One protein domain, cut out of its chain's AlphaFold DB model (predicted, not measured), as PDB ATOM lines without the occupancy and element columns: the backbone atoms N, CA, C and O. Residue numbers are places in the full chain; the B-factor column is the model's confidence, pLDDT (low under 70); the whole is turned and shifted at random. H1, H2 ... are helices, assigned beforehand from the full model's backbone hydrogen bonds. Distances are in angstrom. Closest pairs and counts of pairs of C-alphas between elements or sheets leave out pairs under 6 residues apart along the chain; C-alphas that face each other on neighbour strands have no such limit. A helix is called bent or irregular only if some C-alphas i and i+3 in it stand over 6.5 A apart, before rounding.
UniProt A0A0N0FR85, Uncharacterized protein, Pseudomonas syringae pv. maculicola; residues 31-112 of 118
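AT A GLANCE: This is residues 31 to 112 of the 118 residues of an uncharacterized protein of Pseudomonas syringae pv. maculicola (UniProt A0A0N0FR85). A splayed, elongated bundle of three helices runs up and down: the long helix H3 makes the longest axis, H2 folds back along it the opposite way, and the shorter H1 packs on the first part of H2 and on the later part of H3. The three centres make a triangle, and the long link from H2 to H3, residues 74 to 84, closes the end away from Arg 112. The printed part has 82 residues, with three named helices in the order H1, H2, H3 along the chain and no named strand; the class is all helix. It is only just compact, close to loose, with a radius of gyration of the C-alphas of 13.6 A, and the C-alphas span 42 by 23 by 22 A.

IN THESE COORDINATES: H3, the longest helix, holds residues 85 to 112 and measures 40.5 A from C-alpha 85 at (46.830, -4.891, 6.445) to C-alpha 112 at (64.898, -36.420, -11.426). H2 holds residues 48 to 73 and measures 31.2 A. It has a kink of 93 degrees near residue 55 and is irregular: C-alphas 50 and 53 are 8.9 A apart, where a regular helix has about 5 A. H1 holds residues 31 to 46 and measures 23.2 A, beginning with C-alpha 31 at (56.947, -27.637, 12.860).

HOW THE PARTS SIT: H3 and H2 touch, with 21 pairs of C-alphas within 8 A, through residues 92 to 104 of H3 and 51 to 63 of H2. Their closest C-alphas are those of Leu 96 and Gly 59, 5.5 A apart. They form a helical hairpin, running opposite ways at a shallow tilt of 34.8 degrees, only just short of steep. H1 touches H3 with residues 37 to 41, meeting residues 99 to 106. The closest C-alphas there are those of Ala 37 and Ile 102, 6.8 A apart, and the two helices run the same way at a steep tilt of 45 degrees. H1 touches H2 with residues 40 to 44, meeting residues 50 to 58. The closest C-alphas there are those of Ala 44 and Ile 50, 5.6 A apart. These two also form a helical hairpin, running opposite ways at a tilt of 36 degrees, only just steep. Every O i to N i+4 pair is within hydrogen-bond range in H1 and H3, but 13 of 22 are in H2.

THE WHOLE: The two C-alphas farthest apart are those of His 75 and Arg 112, at 43.8 A. The link from H1 to H2 is tight, with 1 residue, and the link from H2 to H3 is long, with 11 residues. The printed part has no cut. Its mean pLDDT is 94.9, and no printed residue of this model is under 70.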
ATOM      1  N   SER A  31      57.357 -26.231  12.746       95.81
ATOM      2  CA  SER A  31      56.947 -27.637  12.860       95.81
ATOM      3  C   SER A  31      55.657 -27.915  12.088       95.81
ATOM      4  O   SER A  31      55.575 -28.917  11.376       95.81
ATOM      5  N   PHE A  32      54.682 -27.007  12.169       95.50
ATOM      6  CA  PHE A  32      53.458 -27.053  11.373       95.50
ATOM      7  C   PHE A  32      53.771 -27.060   9.871       95.50
ATOM      8  O   PHE A  32      53.295 -27.927   9.137       95.50
ATOM      9  N   SER A  33      54.646 -26.152   9.434       95.88
ATOM     10  CA  SER A  33      55.103 -26.049   8.047       95.88
ATOM     11  C   SER A  33      55.730 -27.355   7.543       95.88
ATOM     12  O   SER A  33      55.345 -27.853   6.485       95.88
ATOM     13  N   ILE A  34      56.624 -27.976   8.321       97.06
ATOM     14  CA  ILE A  34      57.254 -29.256   7.955       97.06
ATOM     15  C   ILE A  34      56.209 -30.370   7.835       97.06
ATOM     16  O   ILE A  34      56.203 -31.109   6.849       97.06
ATOM     17  N   PHE A  35      55.307 -30.483   8.814       97.94
ATOM     18  CA  PHE A  35      54.252 -31.493   8.800       97.94
ATOM     19  C   PHE A  35      53.365 -31.366   7.552       97.94
ATOM     20  O   PHE A  35      53.178 -32.346   6.826       97.94
ATOM     21  N   PHE A  36      52.867 -30.161   7.257       97.50
ATOM     22  CA  PHE A  36      52.000 -29.940   6.099       97.50
ATOM     23  C   PHE A  36      52.741 -30.034   4.765       97.50
ATOM     24  O   PHE A  36      52.139 -30.477   3.789       97.50
ATOM     25  N   ALA A  37      54.036 -29.711   4.710       97.44
ATOM     26  CA  ALA A  37      54.860 -29.938   3.525       97.44
ATOM     27  C   ALA A  37      54.975 -31.434   3.200       97.44
ATOM     28  O   ALA A  37      54.743 -31.844   2.061       97.44
ATOM     29  N   ILE A  38      55.273 -32.268   4.203       97.38
ATOM     30  CA  ILE A  38      55.334 -33.728   4.045       97.38
ATOM     31  C   ILE A  38      53.960 -34.262   3.632       97.38
ATOM     32  O   ILE A  38      53.857 -35.001   2.652       97.38
ATOM     33  N   PHE A  39      52.901 -33.854   4.335       97.38
ATOM     34  CA  PHE A  39      51.531 -34.249   4.016       97.38
ATOM     35  C   PHE A  39      51.151 -33.882   2.576       97.38
ATOM     36  O   PHE A  39      50.667 -34.736   1.829       97.38
ATOM     37  N   TYR A  40      51.418 -32.646   2.155       97.12
ATOM     38  CA  TYR A  40      51.178 -32.179   0.794       97.12
ATOM     39  C   TYR A  40      51.927 -33.035  -0.230       97.12
ATOM     40  O   TYR A  40      51.309 -33.550  -1.160       97.12
ATOM     41  N   CYS A  41      53.229 -33.256  -0.032       96.00
ATOM     42  CA  CYS A  41      54.053 -34.046  -0.942       96.00
ATOM     43  C   CYS A  41      53.546 -35.486  -1.081       96.00
ATOM     44  O   CYS A  41      53.364 -35.961  -2.203       96.00
ATOM     45  N   LEU A  42      53.263 -36.167   0.034       94.81
ATOM     46  CA  LEU A  42      52.736 -37.535   0.028       94.81
ATOM     47  C   LEU A  42      51.370 -37.613  -0.660       94.81
ATOM     48  O   LEU A  42      51.109 -38.524  -1.448       94.81
ATOM     49  N   THR A  43      50.503 -36.634  -0.408       95.00
ATOM     50  CA  THR A  43      49.166 -36.624  -0.999       95.00
ATOM     51  C   THR A  43      49.225 -36.293  -2.493       95.00
ATOM     52  O   THR A  43      48.520 -36.921  -3.281       95.00
ATOM     53  N   ALA A  44      50.118 -35.394  -2.915       94.44
ATOM     54  CA  ALA A  44      50.352 -35.056  -4.319       94.44
ATOM     55  C   ALA A  44      50.933 -36.230  -5.128       94.44
ATOM     56  O   ALA A  44      50.594 -36.374  -6.303       94.44
ATOM     57  N   LEU A  45      51.741 -37.105  -4.508       90.12
ATOM     58  CA  LEU A  45      52.208 -38.346  -5.144       90.12
ATOM     59  C   LEU A  45      51.043 -39.279  -5.504       90.12
ATOM     60  O   LEU A  45      51.057 -39.904  -6.563       90.12
ATOM     61  N   ARG A  46      50.019 -39.365  -4.645       91.44
ATOM     62  CA  ARG A  46      48.856 -40.242  -4.864       91.44
ATOM     63  C   ARG A  46      47.743 -39.587  -5.684       91.44
ATOM     64  O   ARG A  46      47.046 -40.288  -6.426       91.44
ATOM     65  N   TYR A  47      47.568 -38.278  -5.527       94.06
ATOM     66  CA  TYR A  47      46.507 -37.465  -6.118       94.06
ATOM     67  C   TYR A  47      47.093 -36.170  -6.713       94.06
ATOM     68  O   TYR A  47      47.017 -35.108  -6.088       94.06
ATOM     69  N   PRO A  48      47.609 -36.205  -7.958       88.88
ATOM     70  CA  PRO A  48      48.283 -35.055  -8.578       88.88
ATOM     71  C   PRO A  48      47.429 -33.784  -8.686       88.88
ATOM     72  O   PRO A  48      47.961 -32.684  -8.801       88.88
ATOM     73  N   ARG A  49      46.094 -33.907  -8.613       90.31
ATOM     74  CA  ARG A  49      45.157 -32.768  -8.621       90.31
ATOM     75  C   ARG A  49      45.349 -31.809  -7.441       90.31
ATOM     76  O   ARG A  49      44.949 -30.658  -7.541       90.31
ATOM     77  N   ILE A  50      45.961 -32.250  -6.344       90.44
ATOM     78  CA  ILE A  50      46.254 -31.381  -5.192       90.44
ATOM     79  C   ILE A  50      47.317 -30.330  -5.536       90.44
ATOM     80  O   ILE A  50      47.315 -29.240  -4.973       90.44
ATOM     81  N   ALA A  51      48.163 -30.616  -6.524       91.56
ATOM     82  CA  ALA A  51      49.199 -29.715  -7.009       91.56
ATOM     83  C   ALA A  51      48.716 -28.691  -8.060       91.56
ATOM     84  O   ALA A  51      49.530 -28.046  -8.739       91.56
ATOM     85  N   VAL A  52      47.399 -28.534  -8.238       88.12
ATOM     86  CA  VAL A  52      46.818 -27.531  -9.145       88.12
ATOM     87  C   VAL A  52      47.303 -26.127  -8.770       88.12
ATOM     88  O   VAL A  52      47.515 -25.812  -7.600       88.12
ATOM     89  N   TRP A  53      47.539 -25.302  -9.796       94.31
ATOM     90  CA  TRP A  53      48.110 -23.953  -9.670       94.31
ATOM     91  C   TRP A  53      49.404 -23.911  -8.857       94.31
ATOM     92  O   TRP A  53      49.630 -23.001  -8.076       94.31
ATOM     93  N   GLN A  54      50.251 -24.925  -9.040       95.19
ATOM     94  CA  GLN A  54      51.522 -25.044  -8.326       95.19
ATOM     95  C   GLN A  54      51.354 -25.067  -6.794       95.19
ATOM     96  O   GLN A  54      52.160 -24.502  -6.064       95.19
ATOM     97  N   GLY A  55      50.289 -25.712  -6.313       95.44
ATOM     98  CA  GLY A  55      50.018 -25.859  -4.885       95.44
ATOM     99  C   GLY A  55      49.282 -24.676  -4.254       95.44
ATOM    100  O   GLY A  55      48.850 -24.791  -3.109       95.44
ATOM    101  N   PHE A  56      49.030 -23.575  -4.975       96.62
ATOM    102  CA  PHE A  56      48.328 -22.414  -4.408       96.62
ATOM    103  C   PHE A  56      46.946 -22.744  -3.839       96.62
ATOM    104  O   PHE A  56      46.576 -22.206  -2.798       96.62
ATOM    105  N   GLY A  57      46.195 -23.658  -4.465       94.69
ATOM    106  CA  GLY A  57      44.900 -24.093  -3.929       94.69
ATOM    107  C   GLY A  57      45.024 -24.746  -2.546       94.69
ATOM    108  O   GLY A  57      44.220 -24.475  -1.658       94.69
ATOM    109  N   PHE A  58      46.069 -25.552  -2.343       95.44
ATOM    110  CA  PHE A  58      46.370 -26.150  -1.046       95.44
ATOM    111  C   PHE A  58      46.819 -25.096  -0.029       95.44
ATOM    112  O   PHE A  58      46.318 -25.091   1.092       95.44
ATOM    113  N   GLY A  59      47.701 -24.172  -0.424       95.75
ATOM    114  CA  GLY A  59      48.131 -23.070   0.441       95.75
ATOM    115  C   GLY A  59      46.950 -22.234   0.933       95.75
ATOM    116  O   GLY A  59      46.803 -22.039   2.132       95.75
ATOM    117  N   MET A  60      46.044 -21.834   0.034       95.50
ATOM    118  CA  MET A  60      44.827 -21.102   0.405       95.50
ATOM    119  C   MET A  60      43.924 -21.897   1.346       95.50
ATOM    120  O   MET A  60      43.396 -21.330   2.302       95.50
ATOM    121  N   LEU A  61      43.750 -23.200   1.103       95.38
ATOM    122  CA  LEU A  61      42.967 -24.064   1.984       95.38
ATOM    123  C   LEU A  61      43.554 -24.087   3.400       95.38
ATOM    124  O   LEU A  61      42.809 -23.918   4.361       95.38
ATOM    125  N   VAL A  62      44.872 -24.264   3.532       95.75
ATOM    126  CA  VAL A  62      45.563 -24.264   4.829       95.75
ATOM    127  C   VAL A  62      45.442 -22.897   5.507       95.75
ATOM    128  O   VAL A  62      45.041 -22.835   6.668       95.75
ATOM    129  N   THR A  63      45.692 -21.805   4.782       95.94
ATOM    130  CA  THR A  63      45.558 -20.435   5.300       95.94
ATOM    131  C   THR A  63      44.162 -20.185   5.865       95.94
ATOM    132  O   THR A  63      44.023 -19.758   7.007       95.94
ATOM    133  N   LEU A  64      43.109 -20.496   5.104       96.50
ATOM    134  CA  LEU A  64      41.732 -20.282   5.551       96.50
ATOM    135  C   LEU A  64      41.346 -21.225   6.695       96.50
ATOM    136  O   LEU A  64      40.736 -20.783   7.666       96.50
ATOM    137  N   ALA A  65      41.721 -22.503   6.618       96.94
ATOM    138  CA  ALA A  65      41.403 -23.477   7.655       96.94
ATOM    139  C   ALA A  65      42.052 -23.110   8.994       96.94
ATOM    140  O   ALA A  65      41.392 -23.170  10.026       96.94
ATOM    141  N   PHE A  66      43.320 -22.696   9.001       96.31
ATOM    142  CA  PHE A  66      44.032 -22.409  10.242       96.31
ATOM    143  C   PHE A  66      43.889 -20.956  10.674       96.31
ATOM    144  O   PHE A  66      43.352 -20.699  11.748       96.31
ATOM    145  N   HIS A  67      44.292 -20.006   9.838       95.50
ATOM    146  CA  HIS A  67      44.290 -18.588  10.201       95.50
ATOM    147  C   HIS A  67      42.899 -17.956  10.098       95.50
ATOM    148  O   HIS A  67      42.632 -16.957  10.756       95.50
ATOM    149  N   GLY A  68      41.990 -18.531   9.308       95.62
ATOM    150  CA  GLY A  68      40.597 -18.084   9.253       95.62
ATOM    151  C   GLY A  68      39.685 -18.750  10.286       95.62
ATOM    152  O   GLY A  68      38.764 -18.104  10.776       95.62
ATOM    153  N   VAL A  69      39.909 -20.030  10.617       96.19
ATOM    154  CA  VAL A  69      38.937 -20.825  11.395       96.19
ATOM    155  C   VAL A  69      39.522 -21.423  12.671       96.19
ATOM    156  O   VAL A  69      39.045 -21.100  13.753       96.19
ATOM    157  N   LEU A  70      40.536 -22.288  12.585       96.81
ATOM    158  CA  LEU A  70      40.991 -23.071  13.741       96.81
ATOM    159  C   LEU A  70      41.696 -22.215  14.798       96.81
ATOM    160  O   LEU A  70      41.337 -22.297  15.970       96.81
ATOM    161  N   LEU A  71      42.669 -21.378  14.423       95.56
ATOM    162  CA  LEU A  71      43.373 -20.530  15.395       95.56
ATOM    163  C   LEU A  71      42.412 -19.561  16.112       95.56
ATOM    164  O   LEU A  71      42.491 -19.489  17.342       95.56
ATOM    165  N   PRO A  72      41.465 -18.898  15.414       96.56
ATOM    166  CA  PRO A  72      40.442 -18.075  16.064       96.56
ATOM    167  C   PRO A  72      39.492 -18.871  16.954       96.56
ATOM    168  O   PRO A  72      39.217 -18.457  18.076       96.56
ATOM    169  N   MET A  73      39.037 -20.045  16.504       97.06
ATOM    170  CA  MET A  73      38.130 -20.910  17.269       97.06
ATOM    171  C   MET A  73      38.720 -21.331  18.621       97.06
ATOM    172  O   MET A  73      37.995 -21.429  19.610       97.06
ATOM    173  N   PHE A  74      40.035 -21.554  18.681       95.56
ATOM    174  CA  PHE A  74      40.743 -21.884  19.920       95.56
ATOM    175  C   PHE A  74      41.304 -20.660  20.658       95.56
ATOM    176  O   PHE A  74      42.018 -20.829  21.646       95.56
ATOM    177  N   HIS A  75      40.975 -19.442  20.218       93.19
ATOM    178  CA  HIS A  75      41.471 -18.187  20.791       93.19
ATOM    179  C   HIS A  75      43.010 -18.104  20.821       93.19
ATOM    180  O   HIS A  75      43.601 -17.544  21.742       93.19
ATOM    181  N   TRP A  76      43.683 -18.701  19.833       92.88
ATOM    182  CA  TRP A  76      45.146 -18.687  19.731       92.88
ATOM    183  C   TRP A  76      45.684 -17.531  18.892       92.88
ATOM    184  O   TRP A  76      46.831 -17.139  19.097       92.88
ATOM    185  N   ALA A  77      44.885 -17.007  17.966       92.69
ATOM    186  CA  ALA A  77      45.159 -15.805  17.184       92.69
ATOM    187  C   ALA A  77      43.825 -15.216  16.687       92.69
ATOM    188  O   ALA A  77      42.866 -15.978  16.541       92.69
ATOM    189  N   PRO A  78      43.731 -13.899  16.426       94.44
ATOM    190  CA  PRO A  78      42.571 -13.335  15.738       94.44
ATOM    191  C   PRO A  78      42.437 -13.925  14.323       94.44
ATOM    192  O   PRO A  78      43.424 -14.416  13.761       94.44
ATOM    193  N   PRO A  79      41.234 -13.904  13.726       94.75
ATOM    194  CA  PRO A  79      41.054 -14.368  12.361       94.75
ATOM    195  C   PRO A  79      41.830 -13.501  11.375       94.75
ATOM    196  O   PRO A  79      41.991 -12.298  11.567       94.75
ATOM    197  N   LEU A  80      42.274 -14.125  10.284       93.25
ATOM    198  CA  LEU A  80      43.138 -13.521   9.267       93.25
ATOM    199  C   LEU A  80      42.677 -12.117   8.836       93.25
ATOM    200  O   LEU A  80      43.496 -11.215   8.718       93.25
ATOM    201  N   TRP A  81      41.375 -11.914   8.619       93.12
ATOM    202  CA  TRP A  81      40.787 -10.645   8.161       93.12
ATOM    203  C   TRP A  81      40.687  -9.545   9.231       93.12
ATOM    204  O   TRP A  81      40.291  -8.430   8.905       93.12
ATOM    205  N   GLU A  82      41.028  -9.836  10.486       96.06
ATOM    206  CA  GLU A  82      41.126  -8.847  11.570       96.06
ATOM    207  C   GLU A  82      42.572  -8.385  11.817       96.06
ATOM    208  O   GLU A  82      42.799  -7.482  12.623       96.06
ATOM    209  N   LEU A  83      43.555  -8.970  11.121       93.75
ATOM    210  CA  LEU A  83      44.952  -8.551  11.218       93.75
ATOM    211  C   LEU A  83      45.187  -7.181  10.560       93.75
ATOM    212  O   LEU A  83      44.507  -6.826   9.589       93.75
ATOM    213  N   PRO A  84      46.202  -6.418  11.016       96.62
ATOM    214  CA  PRO A  84      46.673  -5.235  10.306       96.62
ATOM    215  C   PRO A  84      46.954  -5.541   8.823       96.62
ATOM    216  O   PRO A  84      47.470  -6.617   8.519       96.62
ATOM    217  N   PRO A  85      46.704  -4.610   7.881       94.44
ATOM    218  CA  PRO A  85      46.830  -4.891   6.445       94.44
ATOM    219  C   PRO A  85      48.194  -5.447   6.018       94.44
ATOM    220  O   PRO A  85      48.265  -6.296   5.132       94.44
ATOM    221  N   ALA A  86      49.273  -4.983   6.657       94.69
ATOM    222  CA  ALA A  86      50.620  -5.484   6.405       94.69
ATOM    223  C   ALA A  86      50.778  -6.953   6.831       94.69
ATOM    224  O   ALA A  86      51.326  -7.740   6.067       94.69
ATOM    225  N   GLU A  87      50.251  -7.322   8.002       92.50
ATOM    226  CA  GLU A  87      50.291  -8.690   8.531       92.50
ATOM    227  C   GLU A  87      49.383  -9.624   7.732       92.50
ATOM    228  O   GLU A  87      49.800 -10.707   7.334       92.50
ATOM    229  N   TRP A  88      48.170  -9.176   7.400       92.31
ATOM    230  CA  TRP A  88      47.255  -9.899   6.517       92.31
ATOM    231  C   TRP A  88      47.910 -10.235   5.168       92.31
ATOM    232  O   TRP A  88      47.833 -11.374   4.686       92.31
ATOM    233  N   ALA A  89      48.583  -9.247   4.568       94.56
ATOM    234  CA  ALA A  89      49.284  -9.413   3.305       94.56
ATOM    235  C   ALA A  89      50.491 -10.346   3.454       94.56
ATOM    236  O   ALA A  89      50.659 -11.244   2.628       94.56
ATOM    237  N   SER A  90      51.310 -10.169   4.496       94.19
ATOM    238  CA  SER A  90      52.498 -10.998   4.715       94.19
ATOM    239  C   SER A  90      52.154 -12.449   5.039       94.19
ATOM    240  O   SER A  90      52.809 -13.340   4.512       94.19
ATOM    241  N   GLU A  91      51.113 -12.704   5.836       93.00
ATOM    242  CA  GLU A  91      50.630 -14.055   6.155       93.00
ATOM    243  C   GLU A  91      50.113 -14.752   4.893       93.00
ATOM    244  O   GLU A  91      50.520 -15.864   4.558       93.00
ATOM    245  N   THR A  92      49.262 -14.072   4.120       93.94
ATOM    246  CA  THR A  92      48.681 -14.657   2.905       93.94
ATOM    247  C   THR A  92      49.747 -14.904   1.838       93.94
ATOM    248  O   THR A  92      49.849 -16.007   1.299       93.94
ATOM    249  N   PHE A  93      50.570 -13.895   1.538       96.88
ATOM    250  CA  PHE A  93      51.649 -14.023   0.562       96.88
ATOM    251  C   PHE A  93      52.697 -15.042   1.015       96.88
ATOM    252  O   PHE A  93      53.141 -15.856   0.208       96.88
ATOM    253  N   GLY A  94      53.045 -15.041   2.303       96.62
ATOM    254  CA  GLY A  94      53.971 -15.988   2.911       96.62
ATOM    255  C   GLY A  94      53.524 -17.433   2.725       96.62
ATOM    256  O   GLY A  94      54.311 -18.249   2.250       96.62
ATOM    257  N   HIS A  95      52.252 -17.749   2.987       96.31
ATOM    258  CA  HIS A  95      51.714 -19.098   2.778       96.31
ATOM    259  C   HIS A  95      51.665 -19.512   1.304       96.31
ATOM    260  O   HIS A  95      51.955 -20.663   0.970       96.31
ATOM    261  N   LEU A  96      51.332 -18.587   0.399       97.12
ATOM    262  CA  LEU A  96      51.350 -18.869  -1.037       97.12
ATOM    263  C   LEU A  96      52.771 -19.121  -1.546       97.12
ATOM    264  O   LEU A  96      53.001 -20.079  -2.284       97.12
ATOM    265  N   LEU A  97      53.730 -18.299  -1.122       97.69
ATOM    266  CA  LEU A  97      55.139 -18.473  -1.454       97.69
ATOM    267  C   LEU A  97      55.682 -19.785  -0.869       97.69
ATOM    268  O   LEU A  97      56.359 -20.535  -1.570       97.69
ATOM    269  N   TRP A  98      55.334 -20.094   0.380       97.69
ATOM    270  CA  TRP A  98      55.701 -21.328   1.072       97.69
ATOM    271  C   TRP A  98      55.276 -22.576   0.292       97.69
ATOM    272  O   TRP A  98      56.123 -23.417  -0.023       97.69
ATOM    273  N   ILE A  99      53.992 -22.691  -0.073       97.88
ATOM    274  CA  ILE A  99      53.515 -23.882  -0.788       97.88
ATOM    275  C   ILE A  99      54.081 -23.965  -2.206       97.88
ATOM    276  O   ILE A  99      54.380 -25.054  -2.696       97.88
ATOM    277  N   TRP A 100      54.275 -22.817  -2.854       97.94
ATOM    278  CA  TRP A 100      54.835 -22.761  -4.194       97.94
ATOM    279  C   TRP A 100      56.275 -23.264  -4.236       97.94
ATOM    280  O   TRP A 100      56.607 -24.099  -5.075       97.94
ATOM    281  N   VAL A 101      57.116 -22.824  -3.294       98.00
ATOM    282  CA  VAL A 101      58.504 -23.295  -3.183       98.00
ATOM    283  C   VAL A 101      58.548 -24.807  -2.952       98.00
ATOM    284  O   VAL A 101      59.316 -25.505  -3.618       98.00
ATOM    285  N   ILE A 102      57.687 -25.335  -2.075       97.44
ATOM    286  CA  ILE A 102      57.563 -26.784  -1.854       97.44
ATOM    287  C   ILE A 102      57.207 -27.500  -3.156       97.44
ATOM    288  O   ILE A 102      57.832 -28.504  -3.490       97.44
ATOM    289  N   GLU A 103      56.227 -26.999  -3.905       97.19
ATOM    290  CA  GLU A 103      55.785 -27.637  -5.140       97.19
ATOM    291  C   GLU A 103      56.845 -27.608  -6.241       97.19
ATOM    292  O   GLU A 103      57.017 -28.607  -6.941       97.19
ATOM    293  N   VAL A 104      57.572 -26.498  -6.387       96.88
ATOM    294  CA  VAL A 104      58.685 -26.383  -7.338       96.88
ATOM    295  C   VAL A 104      59.746 -27.438  -7.032       96.88
ATOM    296  O   VAL A 104      60.115 -28.210  -7.920       96.88
ATOM    297  N   ILE A 105      60.181 -27.532  -5.773       96.38
ATOM    298  CA  ILE A 105      61.196 -28.507  -5.349       96.38
ATOM    299  C   ILE A 105      60.667 -29.936  -5.508       96.38
ATOM    300  O   ILE A 105      61.352 -30.796  -6.056       96.38
ATOM    301  N   ARG A 106      59.431 -30.208  -5.078       95.06
ATOM    302  CA  ARG A 106      58.806 -31.532  -5.194       95.06
ATOM    303  C   ARG A 106      58.735 -31.993  -6.651       95.06
ATOM    304  O   ARG A 106      59.036 -33.153  -6.927       95.06
ATOM    305  N   ARG A 107      58.335 -31.111  -7.578       93.12
ATOM    306  CA  ARG A 107      58.280 -31.413  -9.018       93.12
ATOM    307  C   ARG A 107      59.658 -31.697  -9.595       93.12
ATOM    308  O   ARG A 107      59.797 -32.695 -10.296       93.12
ATOM    309  N   ASP A 108      60.649 -30.862  -9.286       94.06
ATOM    310  CA  ASP A 108      62.029 -31.060  -9.740       94.06
ATOM    311  C   ASP A 108      62.584 -32.409  -9.249       94.06
ATOM    312  O   ASP A 108      63.068 -33.213 -10.046       94.06
ATOM    313  N   LEU A 109      62.409 -32.731  -7.963       92.38
ATOM    314  CA  LEU A 109      62.829 -34.019  -7.404       92.38
ATOM    315  C   LEU A 109      62.096 -35.203  -8.050       92.38
ATOM    316  O   LEU A 109      62.724 -36.206  -8.387       92.38
ATOM    317  N   GLN A 110      60.783 -35.087  -8.272       88.56
ATOM    318  CA  GLN A 110      59.998 -36.133  -8.929       88.56
ATOM    319  C   GLN A 110      60.475 -36.386 -10.366       88.56
ATOM    320  O   GLN A 110      60.595 -37.540 -10.772       88.56
ATOM    321  N   GLN A 111      60.785 -35.330 -11.123       87.88
ATOM    322  CA  GLN A 111      61.309 -35.443 -12.486       87.88
ATOM    323  C   GLN A 111      62.699 -36.092 -12.523       87.88
ATOM    324  O   GLN A 111      62.979 -36.878 -13.424       87.88
ATOM    325  N   ARG A 112      63.557 -35.816 -11.532       89.94
ATOM    326  CA  ARG A 112      64.898 -36.420 -11.426       89.94
ATOM    327  C   ARG A 112      64.867 -37.891 -11.025       89.94
ATOM    328  O   ARG A 112      65.691 -38.664 -11.501       89.94
TER     329      ARG A 112